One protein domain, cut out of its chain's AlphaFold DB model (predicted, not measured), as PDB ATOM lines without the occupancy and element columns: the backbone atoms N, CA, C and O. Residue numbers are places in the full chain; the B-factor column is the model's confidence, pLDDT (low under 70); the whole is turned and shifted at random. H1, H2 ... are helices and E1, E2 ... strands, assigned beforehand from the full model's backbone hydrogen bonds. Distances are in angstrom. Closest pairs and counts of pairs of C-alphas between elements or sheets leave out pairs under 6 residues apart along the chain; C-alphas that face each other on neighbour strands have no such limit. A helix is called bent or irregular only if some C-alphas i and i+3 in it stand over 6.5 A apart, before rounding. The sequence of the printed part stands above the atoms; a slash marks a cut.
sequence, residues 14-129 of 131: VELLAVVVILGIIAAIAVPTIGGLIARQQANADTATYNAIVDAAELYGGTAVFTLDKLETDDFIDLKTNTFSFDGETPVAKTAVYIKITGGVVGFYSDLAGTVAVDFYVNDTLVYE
ATOM      1  N   VAL A  14     220.685 217.272 196.035       88.62
ATOM      2  CA  VAL A  14     220.661 216.158 195.077       88.62
ATOM      3  C   VAL A  14     220.149 214.873 195.730       88.62
ATOM      4  O   VAL A  14     219.347 214.160 195.132       88.62
ATOM      5  N   GLU A  15     220.555 214.594 196.971       87.06
ATOM      6  CA  GLU A  15     220.066 213.431 197.721       87.06
ATOM      7  C   GLU A  15     218.569 213.549 198.020       87.06
ATOM      8  O   GLU A  15     217.833 212.577 197.865       87.06
ATOM      9  N   LEU A  16     218.093 214.745 198.377       90.25
ATOM     10  CA  LEU A  16     216.661 214.974 198.582       90.25
ATOM     11  C   LEU A  16     215.868 214.891 197.271       90.25
ATOM     12  O   LEU A  16     214.770 214.338 197.255       90.25
ATOM     13  N   LEU A  17     216.434 215.375 196.162       91.31
ATOM     14  CA  LEU A  17     215.803 215.305 194.845       91.31
ATOM     15  C   LEU A  17     215.588 213.855 194.395       91.31
ATOM     16  O   LEU A  17     214.494 213.510 193.951       91.31
ATOM     17  N   ALA A  18     216.600 212.996 194.543       92.50
ATOM     18  CA  ALA A  18     216.505 211.588 194.160       92.50
ATOM     19  C   ALA A  18     215.372 210.856 194.906       92.50
ATOM     20  O   ALA A  18     214.633 210.078 194.303       92.50
ATOM     21  N   VAL A  19     215.186 211.147 196.198       94.00
ATOM     22  CA  VAL A  19     214.122 210.542 197.016       94.00
ATOM     23  C   VAL A  19     212.736 210.965 196.532       94.00
ATOM     24  O   VAL A  19     211.863 210.115 196.364       94.00
ATOM     25  N   VAL A  20     212.526 212.256 196.261       94.31
ATOM     26  CA  VAL A  20     211.222 212.761 195.798       94.31
ATOM     27  C   VAL A  20     210.859 212.191 194.425       94.31
ATOM     28  O   VAL A  20     209.699 211.857 194.200       94.31
ATOM     29  N   VAL A  21     211.836 212.006 193.530       95.94
ATOM     30  CA  VAL A  21     211.608 211.363 192.223       95.94
ATOM     31  C   VAL A  21     211.124 209.922 192.396       95.94
ATOM     32  O   VAL A  21     210.121 209.537 191.796       95.94
ATOM     33  N   ILE A  22     211.788 209.133 193.245       96.50
ATOM     34  CA  ILE A  22     211.391 207.741 193.503       96.50
ATOM     35  C   ILE A  22     210.000 207.685 194.150       96.50
ATOM     36  O   ILE A  22     209.152 206.911 193.706       96.50
ATOM     37  N   LEU A  23     209.730 208.534 195.149       96.44
ATOM     38  CA  LEU A  23     208.411 208.626 195.782       96.44
ATOM     39  C   LEU A  23     207.321 209.034 194.783       96.44
ATOM     40  O   LEU A  23     206.223 208.492 194.843       96.44
ATOM     41  N   GLY A  24     207.627 209.931 193.840       96.81
ATOM     42  CA  GLY A  24     206.710 210.331 192.774       96.81
ATOM     43  C   GLY A  24     206.332 209.169 191.854       96.81
ATOM     44  O   GLY A  24     205.154 208.984 191.557       96.81
ATOM     45  N   ILE A  25     207.306 208.341 191.461       97.00
ATOM     46  CA  ILE A  25     207.060 207.150 190.630       97.00
ATOM     47  C   ILE A  25     206.215 206.120 191.391       97.00
ATOM     48  O   ILE A  25     205.245 205.597 190.845       97.00
ATOM     49  N   ILE A  26     206.547 205.851 192.660       97.00
ATOM     50  CA  ILE A  26     205.778 204.921 193.500       97.00
ATOM     51  C   ILE A  26     204.346 205.432 193.678       97.00
ATOM     52  O   ILE A  26     203.404 204.669 193.474       97.00
ATOM     53  N   ALA A  27     204.164 206.714 194.003       95.38
ATOM     54  CA  ALA A  27     202.847 207.315 194.197       95.38
ATOM     55  C   ALA A  27     201.983 207.243 192.927       95.38
ATOM     56  O   ALA A  27     200.799 206.922 193.018       95.38
ATOM     57  N   ALA A  28     202.575 207.468 191.748       96.06
ATOM     58  CA  ALA A  28     201.861 207.411 190.473       96.06
ATOM     59  C   ALA A  28     201.227 206.035 190.194       96.06
ATOM     60  O   ALA A  28     200.142 205.970 189.620       96.06
ATOM     61  N   ILE A  29     201.867 204.940 190.622       95.06
ATOM     62  CA  ILE A  29     201.339 203.574 190.460       95.06
ATOM     63  C   ILE A  29     200.463 203.178 191.658       95.06
ATOM     64  O   ILE A  29     199.410 202.558 191.489       95.06
ATOM     65  N   ALA A  30     200.874 203.536 192.875       94.62
ATOM     66  CA  ALA A  30     200.221 203.114 194.111       94.62
ATOM     67  C   ALA A  30     198.815 203.712 194.278       94.62
ATOM     68  O   ALA A  30     197.901 203.008 194.689       94.62
ATOM     69  N   VAL A  31     198.609 204.986 193.931       92.81
ATOM     70  CA  VAL A  31     197.309 205.656 194.120       92.81
ATOM     71  C   VAL A  31     196.170 204.987 193.330       92.81
ATOM     72  O   VAL A  31     195.187 204.585 193.958       92.81
ATOM     73  N   PRO A  32     196.261 204.801 191.994       92.38
ATOM     74  CA  PRO A  32     195.176 204.166 191.245       92.38
ATOM     75  C   PRO A  32     194.986 202.688 191.618       92.38
ATOM     76  O   PRO A  32     193.855 202.204 191.662       92.38
ATOM     77  N   THR A  33     196.070 201.966 191.920       95.50
ATOM     78  CA  THR A  33     195.998 200.538 192.275       95.50
ATOM     79  C   THR A  33     195.333 200.311 193.630       95.50
ATOM     80  O   THR A  33     194.459 199.452 193.736       95.50
ATOM     81  N   ILE A  34     195.680 201.105 194.647       94.44
ATOM     82  CA  ILE A  34     195.060 201.029 195.976       94.44
ATOM     83  C   ILE A  34     193.591 201.457 195.909       94.44
ATOM     84  O   ILE A  34     192.747 200.779 196.487       94.44
ATOM     85  N   GLY A  35     193.259 202.519 195.165       93.19
ATOM     86  CA  GLY A  35     191.867 202.952 194.999       93.19
ATOM     87  C   GLY A  35     190.983 201.867 194.376       93.19
ATOM     88  O   GLY A  35     189.930 201.534 194.917       93.19
ATOM     89  N   GLY A  36     191.444 201.247 193.284       93.44
ATOM     90  CA  GLY A  36     190.727 200.138 192.650       93.44
ATOM     91  C   GLY A  36     190.634 198.890 193.534       93.44
ATOM     92  O   GLY A  36     189.617 198.197 193.510       93.44
ATOM     93  N   LEU A  37     191.668 198.607 194.334       95.06
ATOM     94  CA  LEU A  37     191.641 197.514 195.305       95.06
ATOM     95  C   LEU A  37     190.585 197.762 196.388       95.06
ATOM     96  O   LEU A  37     189.795 196.865 196.658       95.06
ATOM     97  N   ILE A  38     190.538 198.963 196.971       95.19
ATOM     98  CA  ILE A  38     189.563 199.316 198.014       95.19
ATOM     99  C   ILE A  38     188.135 199.154 197.491       95.19
ATOM    100  O   ILE A  38     187.343 198.476 198.136       95.19
ATOM    101  N   ALA A  39     187.829 199.681 196.301       94.06
ATOM    102  CA  ALA A  39     186.493 199.564 195.713       94.06
ATOM    103  C   ALA A  39     186.051 198.097 195.536       94.06
ATOM    104  O   ALA A  39     184.920 197.739 195.853       94.06
ATOM    105  N   ARG A  40     186.961 197.217 195.095       94.69
ATOM    106  CA  ARG A  40     186.677 195.775 194.979       94.69
ATOM    107  C   ARG A  40     186.473 195.117 196.337       94.69
ATOM    108  O   ARG A  40     185.604 194.268 196.469       94.69
ATOM    109  N   GLN A  41     187.268 195.493 197.338       96.56
ATOM    110  CA  GLN A  41     187.127 194.952 198.688       96.56
ATOM    111  C   GLN A  41     185.819 195.394 199.345       96.56
ATOM    112  O   GLN A  41     185.219 194.591 200.051       96.56
ATOM    113  N   GLN A  42     185.360 196.618 199.072       95.44
ATOM    114  CA  GLN A  42     184.049 197.107 199.494       95.44
ATOM    115  C   GLN A  42     182.936 196.246 198.881       95.44
ATOM    116  O   GLN A  42     182.212 195.586 199.618       95.44
ATOM    117  N   ALA A  43     182.904 196.117 197.548       95.06
ATOM    118  CA  ALA A  43     181.901 195.301 196.858       95.06
ATOM    119  C   ALA A  43     181.916 193.825 197.307       95.06
ATOM    120  O   ALA A  43     180.867 193.199 197.470       95.06
ATOM    121  N   ASN A  44     183.103 193.259 197.566       96.31
ATOM    122  CA  ASN A  44     183.238 191.908 198.114       96.31
ATOM    123  C   ASN A  44     182.661 191.795 199.535       96.31
ATOM    124  O   ASN A  44     182.047 190.781 199.860       96.31
ATOM    125  N   ALA A  45     182.866 192.803 200.386       96.44
ATOM    126  CA  ALA A  45     182.318 192.837 201.740       96.44
ATOM    127  C   ALA A  45     180.788 192.991 201.731       96.44
ATOM    128  O   ALA A  45     180.102 192.333 202.516       96.44
ATOM    129  N   ASP A  46     180.252 193.787 200.807       96.94
ATOM    130  CA  ASP A  46     178.809 193.954 200.618       96.94
ATOM    131  C   ASP A  46     178.172 192.643 200.136       96.94
ATOM    132  O   ASP A  46     177.195 192.167 200.714       96.94
ATOM    133  N   THR A  47     178.806 191.973 199.168       96.56
ATOM    134  CA  THR A  47     178.395 190.634 198.705       96.56
ATOM    135  C   THR A  47     178.469 189.595 199.830       96.56
ATOM    136  O   THR A  47     177.587 188.750 199.966       96.56
ATOM    137  N   ALA A  48     179.498 189.646 200.680       97.12
ATOM    138  CA  ALA A  48     179.607 188.748 201.828       97.12
ATOM    139  C   ALA A  48     178.506 189.003 202.870       97.12
ATOM    140  O   ALA A  48     177.982 188.056 203.453       97.12
ATOM    141  N   THR A  49     178.131 190.268 203.076       97.31
ATOM    142  CA  THR A  49     177.004 190.645 203.939       97.31
ATOM    143  C   THR A  49     175.695 190.095 203.383       97.31
ATOM    144  O   THR A  49     174.916 189.512 204.130       97.31
ATOM    145  N   TYR A  50     175.476 190.213 202.073       97.44
ATOM    146  CA  TYR A  50     174.326 189.612 201.402       97.44
ATOM    147  C   TYR A  50     174.253 188.094 201.609       97.44
ATOM    148  O   TYR A  50     173.212 187.591 202.020       97.44
ATOM    149  N   ASN A  51     175.359 187.374 201.403       97.12
ATOM    150  CA  ASN A  51     175.389 185.925 201.621       97.12
ATOM    151  C   ASN A  51     175.041 185.567 203.072       97.12
ATOM    152  O   ASN A  51     174.243 184.668 203.305       97.12
ATOM    153  N   ALA A  52     175.562 186.320 204.045       97.19
ATOM    154  CA  ALA A  52     175.207 186.122 205.445       97.19
ATOM    155  C   ALA A  52     173.710 186.373 205.711       97.19
ATOM    156  O   ALA A  52     173.106 185.648 206.497       97.19
ATOM    157  N   ILE A  53     173.099 187.370 205.055       96.62
ATOM    158  CA  ILE A  53     171.650 187.626 205.141       96.62
ATOM    159  C   ILE A  53     170.860 186.449 204.569       96.62
ATOM    160  O   ILE A  53     169.874 186.042 205.175       96.62
ATOM    161  N   VAL A  54     171.276 185.906 203.422       96.06
ATOM    162  CA  VAL A  54     170.640 184.737 202.798       96.06
ATOM    163  C   VAL A  54     170.730 183.524 203.722       96.06
ATOM    164  O   VAL A  54     169.695 182.945 204.044       96.06
ATOM    165  N   ASP A  55     171.921 183.206 204.233       95.75
ATOM    166  CA  ASP A  55     172.129 182.095 205.169       95.75
ATOM    167  C   ASP A  55     171.275 182.270 206.439       95.75
ATOM    168  O   ASP A  55     170.605 181.342 206.893       95.75
ATOM    169  N   ALA A  56     171.240 183.482 207.003       95.88
ATOM    170  CA  ALA A  56     170.415 183.797 208.167       95.88
ATOM    171  C   ALA A  56     168.913 183.673 207.865       95.88
ATOM    172  O   ALA A  56     168.162 183.155 208.690       95.88
ATOM    173  N   ALA A  57     168.471 184.110 206.683       95.25
ATOM    174  CA  ALA A  57     167.086 183.993 206.243       95.25
ATOM    175  C   ALA A  57     166.663 182.530 206.072       95.25
ATOM    176  O   ALA A  57     165.558 182.177 206.480       95.25
ATOM    177  N   GLU A  58     167.530 181.678 205.521       93.31
ATOM    178  CA  GLU A  58     167.293 180.235 205.394       93.31
ATOM    179  C   GLU A  58     167.247 179.524 206.752       93.31
ATOM    180  O   GLU A  58     166.436 178.618 206.948       93.31
ATOM    181  N   LEU A  59     168.075 179.949 207.712       92.56
ATOM    182  CA  LEU A  59     168.056 179.417 209.077       92.56
ATOM    183  C   LEU A  59     166.825 179.870 209.871       92.56
ATOM    184  O   LEU A  59     166.293 179.102 210.674       92.56
ATOM    185  N   TYR A  60     166.383 181.112 209.670       92.06
ATOM    186  CA  TYR A  60     165.239 181.696 210.367       92.06
ATOM    187  C   TYR A  60     163.895 181.229 209.793       92.06
ATOM    188  O   TYR A  60     162.947 180.949 210.532       92.06
ATOM    189  N   GLY A  61     163.777 181.202 208.466       75.06
ATOM    190  CA  GLY A  61     162.497 181.255 207.772       75.06
ATOM    191  C   GLY A  61     162.075 179.968 207.065       75.06
ATOM    192  O   GLY A  61     162.809 179.396 206.269       75.06
ATOM    193  N   GLY A  62     160.815 179.572 207.278       74.69
ATOM    194  CA  GLY A  62     160.057 178.685 206.382       74.69
ATOM    195  C   GLY A  62     159.332 179.468 205.271       74.69
ATOM    196  O   GLY A  62     159.834 180.456 204.753       74.69
ATOM    197  N   THR A  63     158.099 179.090 204.916       73.19
ATOM    198  CA  THR A  63     157.327 179.719 203.813       73.19
ATOM    199  C   THR A  63     156.704 181.093 204.131       73.19
ATOM    200  O   THR A  63     155.946 181.621 203.317       73.19
ATOM    201  N   ALA A  64     156.937 181.654 205.320       89.31
ATOM    202  CA  ALA A  64     156.340 182.919 205.755       89.31
ATOM    203  C   ALA A  64     157.176 184.134 205.316       89.31
ATOM    204  O   ALA A  64     158.387 184.026 205.148       89.31
ATOM    205  N   VAL A  65     156.525 185.292 205.159       94.31
ATOM    206  CA  VAL A  65     157.202 186.576 204.912       94.31
ATOM    207  C   VAL A  65     157.608 187.196 206.249       94.31
ATOM    208  O   VAL A  65     156.807 187.221 207.186       94.31
ATOM    209  N   PHE A  66     158.830 187.709 206.344       95.38
ATOM    210  CA  PHE A  66     159.365 188.379 207.535       95.38
ATOM    211  C   PHE A  66     160.243 189.567 207.137       95.38
ATOM    212  O   PHE A  66     160.571 189.724 205.968       95.38
ATOM    213  N   THR A  67     160.590 190.441 208.081       96.75
ATOM    214  CA  THR A  67     161.444 191.606 207.804       96.75
ATOM    215  C   THR A  67     162.924 191.273 207.976       96.75
ATOM    216  O   THR A  67     163.277 190.380 208.740       96.75
ATOM    217  N   LEU A  68     163.807 192.031 207.328       96.25
ATOM    218  CA  LEU A  68     165.250 191.945 207.568       96.25
ATOM    219  C   LEU A  68     165.601 192.273 209.028       96.25
ATOM    220  O   LEU A  68     166.457 191.628 209.617       96.25
ATOM    221  N   ASP A  69     164.887 193.232 209.623       96.62
ATOM    222  CA  ASP A  69     165.012 193.594 211.041       96.62
ATOM    223  C   ASP A  69     164.838 192.388 211.976       96.62
ATOM    224  O   ASP A  69     165.608 192.221 212.915       96.62
ATOM    225  N   LYS A  70     163.896 191.486 211.662       95.25
ATOM    226  CA  LYS A  70     163.642 190.282 212.465       95.25
ATOM    227  C   LYS A  70     164.846 189.354 212.565       95.25
ATOM    228  O   LYS A  70     165.024 188.719 213.596       95.25
ATOM    229  N   LEU A  71     165.670 189.282 211.519       95.69
ATOM    230  CA  LEU A  71     166.875 188.452 211.542       95.69
ATOM    231  C   LEU A  71     167.902 188.970 212.553       95.69
ATOM    232  O   LEU A  71     168.643 188.182 213.132       95.69
ATOM    233  N   GLU A  72     167.940 190.282 212.780       95.62
ATOM    234  CA  GLU A  72     168.842 190.895 213.751       95.62
ATOM    235  C   GLU A  72     168.241 190.909 215.158       95.62
ATOM    236  O   GLU A  72     168.937 190.580 216.113       95.62
ATOM    237  N   THR A  73     166.947 191.216 215.308       96.25
ATOM    238  CA  THR A  73     166.302 191.222 216.634       96.25
ATOM    239  C   THR A  73     166.223 189.841 217.268       96.25
ATOM    240  O   THR A  73     166.213 189.742 218.492       96.25
ATOM    241  N   ASP A  74     166.142 188.794 216.446       95.12
ATOM    242  CA  ASP A  74     166.044 187.409 216.900       95.12
ATOM    243  C   ASP A  74     167.433 186.719 216.918       95.12
ATOM    244  O   ASP A  74     167.514 185.498 217.037       95.12
ATOM    245  N   ASP A  75     168.522 187.503 216.826       95.06
ATOM    246  CA  ASP A  75     169.931 187.099 216.970       95.06
ATOM    247  C   ASP A  75     170.467 186.098 215.915       95.06
ATOM    248  O   ASP A  75     171.405 185.339 216.179       95.06
ATOM    249  N   PHE A  76     169.928 186.098 214.690       95.56
ATOM    250  CA  PHE A  76     170.445 185.264 213.589       95.56
ATOM    251  C   PHE A  76     171.625 185.910 212.852       95.56
ATOM    252  O   PHE A  76     172.474 185.205 212.304       95.56
ATOM    253  N   ILE A  77     171.692 187.242 212.825       96.56
ATOM    254  CA  ILE A  77     172.748 188.009 212.157       96.56
ATOM    255  C   ILE A  77     172.967 189.363 212.838       96.56
ATOM    256  O   ILE A  77     172.028 189.968 213.337       96.56
ATOM    257  N   ASP A  78     174.198 189.873 212.803       95.44
ATOM    258  CA  ASP A  78     174.517 191.270 213.127       95.44
ATOM    259  C   ASP A  78     174.768 192.038 211.823       95.44
ATOM    260  O   ASP A  78     175.782 191.828 211.143       95.44
ATOM    261  N   LEU A  79     173.831 192.918 211.459       93.12
ATOM    262  CA  LEU A  79     173.881 193.686 210.212       93.12
ATOM    263  C   LEU A  79     174.759 194.932 210.336       93.12
ATOM    264  O   LEU A  79     175.030 195.585 209.325       93.12
ATOM    265  N   LYS A  80     175.233 195.257 211.545       92.19
ATOM    266  CA  LYS A  80     176.116 196.392 211.830       92.19
ATOM    267  C   LYS A  80     175.562 197.698 211.242       92.19
ATOM    268  O   LYS A  80     174.355 197.948 211.242       92.19
ATOM    269  N   THR A  81     176.460 198.558 210.762       93.44
ATOM    270  CA  THR A  81     176.163 199.871 210.178       93.44
ATOM    271  C   THR A  81     175.866 199.809 208.681       93.44
ATOM    272  O   THR A  81     175.936 200.847 208.026       93.44
ATOM    273  N   ASN A  82     175.603 198.623 208.124       95.38
ATOM    274  CA  ASN A  82     175.305 198.505 206.702       95.38
ATOM    275  C   ASN A  82     174.014 199.260 206.360       95.38
ATOM    276  O   ASN A  82     173.044 199.236 207.126       95.38
ATOM    277  N   THR A  83     174.005 199.922 205.207       96.75
ATOM    278  CA  THR A  83     172.812 200.553 204.641       96.75
ATOM    279  C   THR A  83     172.164 199.624 203.626       96.75
ATOM    280  O   THR A  83     172.840 198.834 202.967       96.75
ATOM    281  N   PHE A  84     170.843 199.725 203.502       97.44
ATOM    282  CA  PHE A  84     170.057 198.931 202.565       97.44
ATOM    283  C   PHE A  84     169.262 199.856 201.665       97.44
ATOM    284  O   PHE A  84     168.826 200.915 202.114       97.44
ATOM    285  N   SER A  85     169.062 199.464 200.416       97.44
ATOM    286  CA  SER A  85     168.290 200.238 199.448       97.44
ATOM    287  C   SER A  85     167.650 199.317 198.406       97.44
ATOM    288  O   SER A  85     168.069 198.171 198.236       97.44
ATOM    289  N   PHE A  86     166.620 199.828 197.731       96.81
ATOM    290  CA  PHE A  86     165.979 199.187 196.582       96.81
ATOM    291  C   PHE A  86     166.372 199.817 195.239       96.81
ATOM    292  O   PHE A  86     166.032 199.273 194.195       96.81
ATOM    293  N   ASP A  87     167.053 200.967 195.261       94.75
ATOM    294  CA  ASP A  87     167.455 201.733 194.074       94.75
ATOM    295  C   ASP A  87     168.955 202.082 194.047       94.75
ATOM    296  O   ASP A  87     169.437 202.620 193.053       94.75
ATOM    297  N   GLY A  88     169.690 201.771 195.119       93.75
ATOM    298  CA  GLY A  88     171.110 202.086 195.276       93.75
ATOM    299  C   GLY A  88     171.397 203.520 195.726       93.75
ATOM    300  O   GLY A  88     172.559 203.881 195.845       93.75
ATOM    301  N   GLU A  89     170.368 204.329 195.991       92.00
ATOM    302  CA  GLU A  89     170.510 205.762 196.279       92.00
ATOM    303  C   GLU A  89     169.801 206.152 197.580       92.00
ATOM    304  O   GLU A  89     170.335 206.893 198.406       92.00
ATOM    305  N   THR A  90     168.578 205.660 197.785       95.06
ATOM    306  CA  THR A  90     167.743 206.001 198.936       95.06
ATOM    307  C   THR A  90     167.812 204.904 200.001       95.06
ATOM    308  O   THR A  90     167.365 203.777 199.763       95.06
ATOM    309  N   PRO A  91     168.365 205.188 201.201       96.25
ATOM    310  CA  PRO A  91     168.411 204.197 202.265       96.25
ATOM    311  C   PRO A  91     167.012 203.860 202.784       96.25
ATOM    312  O   PRO A  91     166.216 204.748 203.096       96.25
ATOM    313  N   VAL A  92     166.745 202.570 202.954       96.50
ATOM    314  CA  VAL A  92     165.528 202.037 203.567       96.50
ATOM    315  C   VAL A  92     165.840 201.426 204.930       96.50
ATOM    316  O   VAL A  92     166.915 200.875 205.171       96.50
ATOM    317  N   ALA A  93     164.887 201.528 205.855       96.44
ATOM    318  CA  ALA A  93     165.011 200.892 207.160       96.44
ATOM    319  C   ALA A  93     164.915 199.364 207.031       96.44
ATOM    320  O   ALA A  93     164.153 198.850 206.214       96.44
ATOM    321  N   LYS A  94     165.600 198.635 207.918       95.38
ATOM    322  CA  LYS A  94     165.542 197.162 208.008       95.38
ATOM    323  C   LYS A  94     164.105 196.635 208.167       95.38
ATOM    324  O   LYS A  94     163.777 195.553 207.690       95.38
ATOM    325  N   THR A  95     163.224 197.418 208.796       96.50
ATOM    326  CA  THR A  95     161.797 197.105 208.987       96.50
ATOM    327  C   THR A  95     160.955 197.228 207.713       96.50
ATOM    328  O   THR A  95     159.839 196.719 207.677       96.50
ATOM    329  N   ALA A  96     161.470 197.895 206.678       96.38
ATOM    330  CA  ALA A  96     160.813 198.056 205.383       96.38
ATOM    331  C   ALA A  96     161.286 197.033 204.335       96.38
ATOM    332  O   ALA A  96     160.700 196.952 203.258       96.38
ATOM    333  N   VAL A  97     162.328 196.255 204.641       97.12
ATOM    334  CA  VAL A  97     162.828 195.176 203.783       97.12
ATOM    335  C   VAL A  97     162.152 193.881 204.203       97.12
ATOM    336  O   VAL A  97     162.357 193.414 205.322       97.12
ATOM    337  N   TYR A  98     161.360 193.298 203.310       96.69
ATOM    338  CA  TYR A  98     160.683 192.025 203.528       96.69
ATOM    339  C   TYR A  98     161.386 190.907 202.761       96.69
ATOM    340  O   TYR A  98     161.857 191.100 201.644       96.69
ATOM    341  N   ILE A  99     161.445 189.727 203.362       95.94
ATOM    342  CA  ILE A  99     162.105 188.536 202.843       95.94
ATOM    343  C   ILE A  99     161.074 187.413 202.775       95.94
ATOM    344  O   ILE A  99     160.278 187.221 203.699       95.94
ATOM    345  N   LYS A 100     161.086 186.664 201.672       94.25
ATOM    346  CA  LYS A 100     160.253 185.473 201.482       94.25
ATOM    347  C   LYS A 100     161.045 184.403 200.756       94.25
ATOM    348  O   LYS A 100     161.661 184.673 199.728       94.25
ATOM    349  N   ILE A 101     160.948 183.174 201.247       93.19
ATOM    350  CA  ILE A 101     161.589 182.016 200.630       93.19
ATOM    351  C   ILE A 101     160.562 181.297 199.755       93.19
ATOM    352  O   ILE A 101     159.544 180.805 200.247       93.19
ATOM    353  N   THR A 102     160.815 181.243 198.448       89.81
ATOM    354  CA  THR A 102     159.948 180.550 197.483       89.81
ATOM    355  C   THR A 102     160.760 179.498 196.745       89.81
ATOM    356  O   THR A 102     161.708 179.822 196.040       89.81
ATOM    357  N   GLY A 103     160.411 178.219 196.917       86.06
ATOM    358  CA  GLY A 103     161.117 177.123 196.243       86.06
ATOM    359  C   GLY A 103     162.596 176.989 196.630       86.06
ATOM    360  O   GLY A 103     163.382 176.519 195.817       86.06
ATOM    361  N   GLY A 104     162.971 177.415 197.842       85.69
ATOM    362  CA  GLY A 104     164.357 177.395 198.325       85.69
ATOM    363  C   GLY A 104     165.210 178.581 197.872       85.69
ATOM    364  O   GLY A 104     166.408 178.568 198.104       85.69
ATOM    365  N   VAL A 105     164.616 179.595 197.235       89.81
ATOM    366  CA  VAL A 105     165.308 180.834 196.860       89.81
ATOM    367  C   VAL A 105     164.818 181.976 197.746       89.81
ATOM    368  O   VAL A 105     163.607 182.173 197.894       89.81
ATOM    369  N   VAL A 106     165.759 182.723 198.328       93.75
ATOM    370  CA  VAL A 106     165.494 183.928 199.123       93.75
ATOM    371  C   VAL A 106     165.216 185.106 198.186       93.75
ATOM    372  O   VAL A 106     166.077 185.493 197.399       93.75
ATOM    373  N   GLY A 107     164.012 185.674 198.270       95.00
ATOM    374  CA  GLY A 107     163.627 186.889 197.550       95.00
ATOM    375  C   GLY A 107     163.399 188.073 198.490       95.00
ATOM    376  O   GLY A 107     162.994 187.887 199.641       95.00
ATOM    377  N   PHE A 108     163.607 189.283 197.964       96.50
ATOM    378  CA  PHE A 108     163.451 190.554 198.676       96.50
ATOM    379  C   PHE A 108     162.264 191.350 198.128       96.50
ATOM    380  O   PHE A 108     162.014 191.382 196.921       96.50
ATOM    381  N   TYR A 109     161.522 191.981 199.035       96.56
ATOM    382  CA  TYR A 109     160.242 192.629 198.770       96.56
ATOM    383  C   TYR A 109     160.116 193.936 199.556       96.56
ATOM    384  O   TYR A 109     160.685 194.085 200.639       96.56
ATOM    385  N   SER A 110     159.325 194.874 199.034       96.12
ATOM    386  CA  SER A 110     159.016 196.148 199.712       96.12
ATOM    387  C   SER A 110     157.679 196.139 200.463       96.12
ATOM    388  O   SER A 110     157.304 197.131 201.089       96.12
ATOM    389  N   ASP A 111     156.953 195.019 200.433       95.69
ATOM    390  CA  ASP A 111     155.637 194.866 201.040       95.69
ATOM    391  C   ASP A 111     155.527 193.611 201.916       95.69
ATOM    392  O   ASP A 111     156.085 192.554 201.618       95.69
ATOM    393  N   LEU A 112     154.704 193.699 202.964       93.31
ATOM    394  CA  LEU A 112     154.441 192.583 203.877       93.31
ATOM    395  C   LEU A 112     153.799 191.370 203.183       93.31
ATOM    396  O   LEU A 112     153.952 190.245 203.656       93.31
ATOM    397  N   ALA A 113     153.078 191.569 202.075       92.12
ATOM    398  CA  ALA A 113     152.468 190.458 201.350       92.12
ATOM    399  C   ALA A 113     153.487 189.678 200.494       92.12
ATOM    400  O   ALA A 113     153.146 188.609 199.981       92.12
ATOM    401  N   GLY A 114     154.729 190.165 200.355       91.75
ATOM    402  CA  GLY A 114     155.776 189.520 199.564       91.75
ATOM    403  C   GLY A 114     155.383 189.392 198.093       91.75
ATOM    404  O   GLY A 114     155.489 188.304 197.516       91.75
ATOM    405  N   THR A 115     154.842 190.477 197.527       92.31
ATOM    406  CA  THR A 115     154.326 190.537 196.148       92.31
ATOM    407  C   THR A 115     155.140 191.487 195.270       92.31
ATOM    408  O   THR A 115     155.361 191.205 194.094       92.31
ATOM    409  N   VAL A 116     155.620 192.597 195.829       94.50
ATOM    410  CA  VAL A 116     156.409 193.620 195.140       94.50
ATOM    411  C   VAL A 116     157.888 193.285 195.293       94.50
ATOM    412  O   VAL A 116     158.552 193.762 196.214       94.50
ATOM    413  N   ALA A 117     158.388 192.420 194.406       95.75
ATOM    414  CA  ALA A 117     159.807 192.081 194.352       95.75
ATOM    415  C   ALA A 117     160.642 193.315 193.982       95.75
ATOM    416  O   ALA A 117     160.242 194.110 193.125       95.75
ATOM    417  N   VAL A 118     161.796 193.459 194.623       96.50
ATOM    418  CA  VAL A 118     162.696 194.607 194.467       96.50
ATOM    419  C   VAL A 118     164.128 194.137 194.286       96.50
ATOM    420  O   VAL A 118     164.499 193.060 194.758       96.50
ATOM    421  N   ASP A 119     164.919 194.965 193.617       97.38
ATOM    422  CA  ASP A 119     166.368 194.843 193.680       97.38
ATOM    423  C   ASP A 119     166.820 195.163 195.106       97.38
ATOM    424  O   ASP A 119     166.133 195.866 195.855       97.38
ATOM    425  N   PHE A 120     167.957 194.615 195.506       97.38
ATOM    426  CA  PHE A 120     168.464 194.794 196.854       97.38
ATOM    427  C   PHE A 120     169.927 195.202 196.823       97.38
ATOM    428  O   PHE A 120     170.775 194.542 196.213       97.38
ATOM    429  N   TYR A 121     170.196 196.309 197.502       97.75
ATOM    430  CA  TYR A 121     171.503 196.932 197.604       97.75
ATOM    431  C   TYR A 121     171.982 196.912 199.052       97.75
ATOM    432  O   TYR A 121     171.195 197.141 199.975       97.75
ATOM    433  N   VAL A 122     173.285 196.701 199.233       97.25
ATOM    434  CA  VAL A 122     173.996 196.835 200.513       97.25
ATOM    435  C   VAL A 122     175.120 197.844 200.315       97.25
ATOM    436  O   VAL A 122     175.947 197.640 199.431       97.25
ATOM    437  N   ASN A 123     175.152 198.920 201.109       94.44
ATOM    438  CA  ASN A 123     176.151 199.999 201.001       94.44
ATOM    439  C   ASN A 123     176.386 200.484 199.552       94.44
ATOM    440  O   ASN A 123     177.528 200.656 199.132       94.44
ATOM    441  N   ASP A 124     175.305 200.660 198.789       92.94
ATOM    442  CA  ASP A 124     175.281 201.117 197.384       92.94
ATOM    443  C   ASP A 124     175.701 200.060 196.336       92.94
ATOM    444  O   ASP A 124     175.575 200.281 195.130       92.94
ATOM    445  N   THR A 125     176.119 198.866 196.762       96.06
ATOM    446  CA  THR A 125     176.399 197.736 195.865       96.06
ATOM    447  C   THR A 125     175.122 196.931 195.611       96.06
ATOM    448  O   THR A 125     174.507 196.434 196.555       96.06
ATOM    449  N   LEU A 126     174.735 196.751 194.339       96.75
ATOM    450  CA  LEU A 126     173.666 195.819 193.949       96.75
ATOM    451  C   LEU A 126     174.114 194.386 194.258       96.75
ATOM    452  O   LEU A 126     175.076 193.899 193.666       96.75
ATOM    453  N   VAL A 127     173.413 193.716 195.170       96.31
ATOM    454  CA  VAL A 127     173.740 192.347 195.604       96.31
ATOM    455  C   VAL A 127     172.699 191.318 195.168       96.31
ATOM    456  O   VAL A 127     173.013 190.134 195.080       96.31
ATOM    457  N   TYR A 128     171.477 191.755 194.857       96.50
ATOM    458  CA  TYR A 128     170.422 190.902 194.321       96.50
ATOM    459  C   TYR A 128     169.562 191.676 193.326       96.50
ATOM    460  O   TYR A 128     169.074 192.763 193.630       96.50
ATOM    461  N   GLU A 129     169.367 191.081 192.155       95.88
ATOM    462  CA  GLU A 129     168.479 191.574 191.109       95.88
ATOM    463  C   GLU A 129     167.207 190.729 191.124       95.88
ATOM    464  O   GLU A 129     167.263 189.493 191.142       95.88
TER     465      GLU A 129
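AT A GLANCE: This is residues 14 to 129 of the 131 residues of an uncharacterized protein of Tenericutes bacterium HGW-Tenericutes-2 (UniProt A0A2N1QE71). Picture a long helical handle with a small, compact head: H1 makes the long axis, its residues 14 to 41 stick out alone, and its remaining part runs into the head. There two small strand hairpins, E3 with E4 and then E1 with E2, pack one after the other along residues 42 to 58 of H1, with short H2 and a long loop stretch completing the head. The printed part has 116 residues, with two named helices and four named strands in the order H1, H2, E1, E2, E3, E4; each sheet is one antiparallel pair, E1 - E2 and E3 - E4, and the class is mixed, helices and strands. The whole is only just extended, close to loose, with a radius of gyration of the C-alphas of 20.5 A, and it spans 73 by 26 by 24 A.

HOW THE PARTS SIT: Start with H1, residues 14 to 60, which has a kink of 31 degrees near residue 29; it is neither bent nor irregular, but only just: C-alphas 29 and 32 are 6.2 A apart. With residues 56 to 60 alone it only just touches H2, residues 68 to 73, with 3 pairs of C-alphas within 8 A; the closest are those of Ala 56 and Leu 71, 6.8 A apart, and the lines are about perpendicular at 87 degrees. Next look at E1, residues 98 to 102, and E2, residues 105 to 109, an antiparallel hairpin at 149 degrees, where N 100 and O 107 are 3.0 A apart, within hydrogen-bond range. The closest C-alphas of H1 and E2 are those of Val 54 and Val 106, 6.4 A apart. E3, residues 120 to 122, and E4, residues 125 to 128, form the other antiparallel hairpin, at 140 degrees, with N 122 and O 125 at 3.0 A. The closest C-alphas of H1 and E4 are those of Thr 47 and Val 127, 5.8 A apart. H2 and E4 are apart. O i to N i+4 pairs are within hydrogen-bond range in 42 of 43 cases in H1 and 1 of 2 in H2.

IN THESE COORDINATES: Find C-alpha 14 at (220.661, 216.158, 195.077); from there H1 runs 67.0 A to C-alpha 60 at (165.239, 181.696, 210.367). H2 covers 9.2 A, E1 and E2 13.0 A each, E3 6.9 A, and E4 9.2 A, ending at C-alpha 128 at (170.422, 190.902, 194.321).

THE WHOLE: The C-alphas farthest apart are those of Val 14 and Thr 63, 73.6 A. Residues 14 to 41 stand free; the body without them spans 32 by 26 by 21 A. The link from H2 to E1 is long, residues 74 to 97. The printed part has no cut, and no printed residue is under 70 in pLDDT.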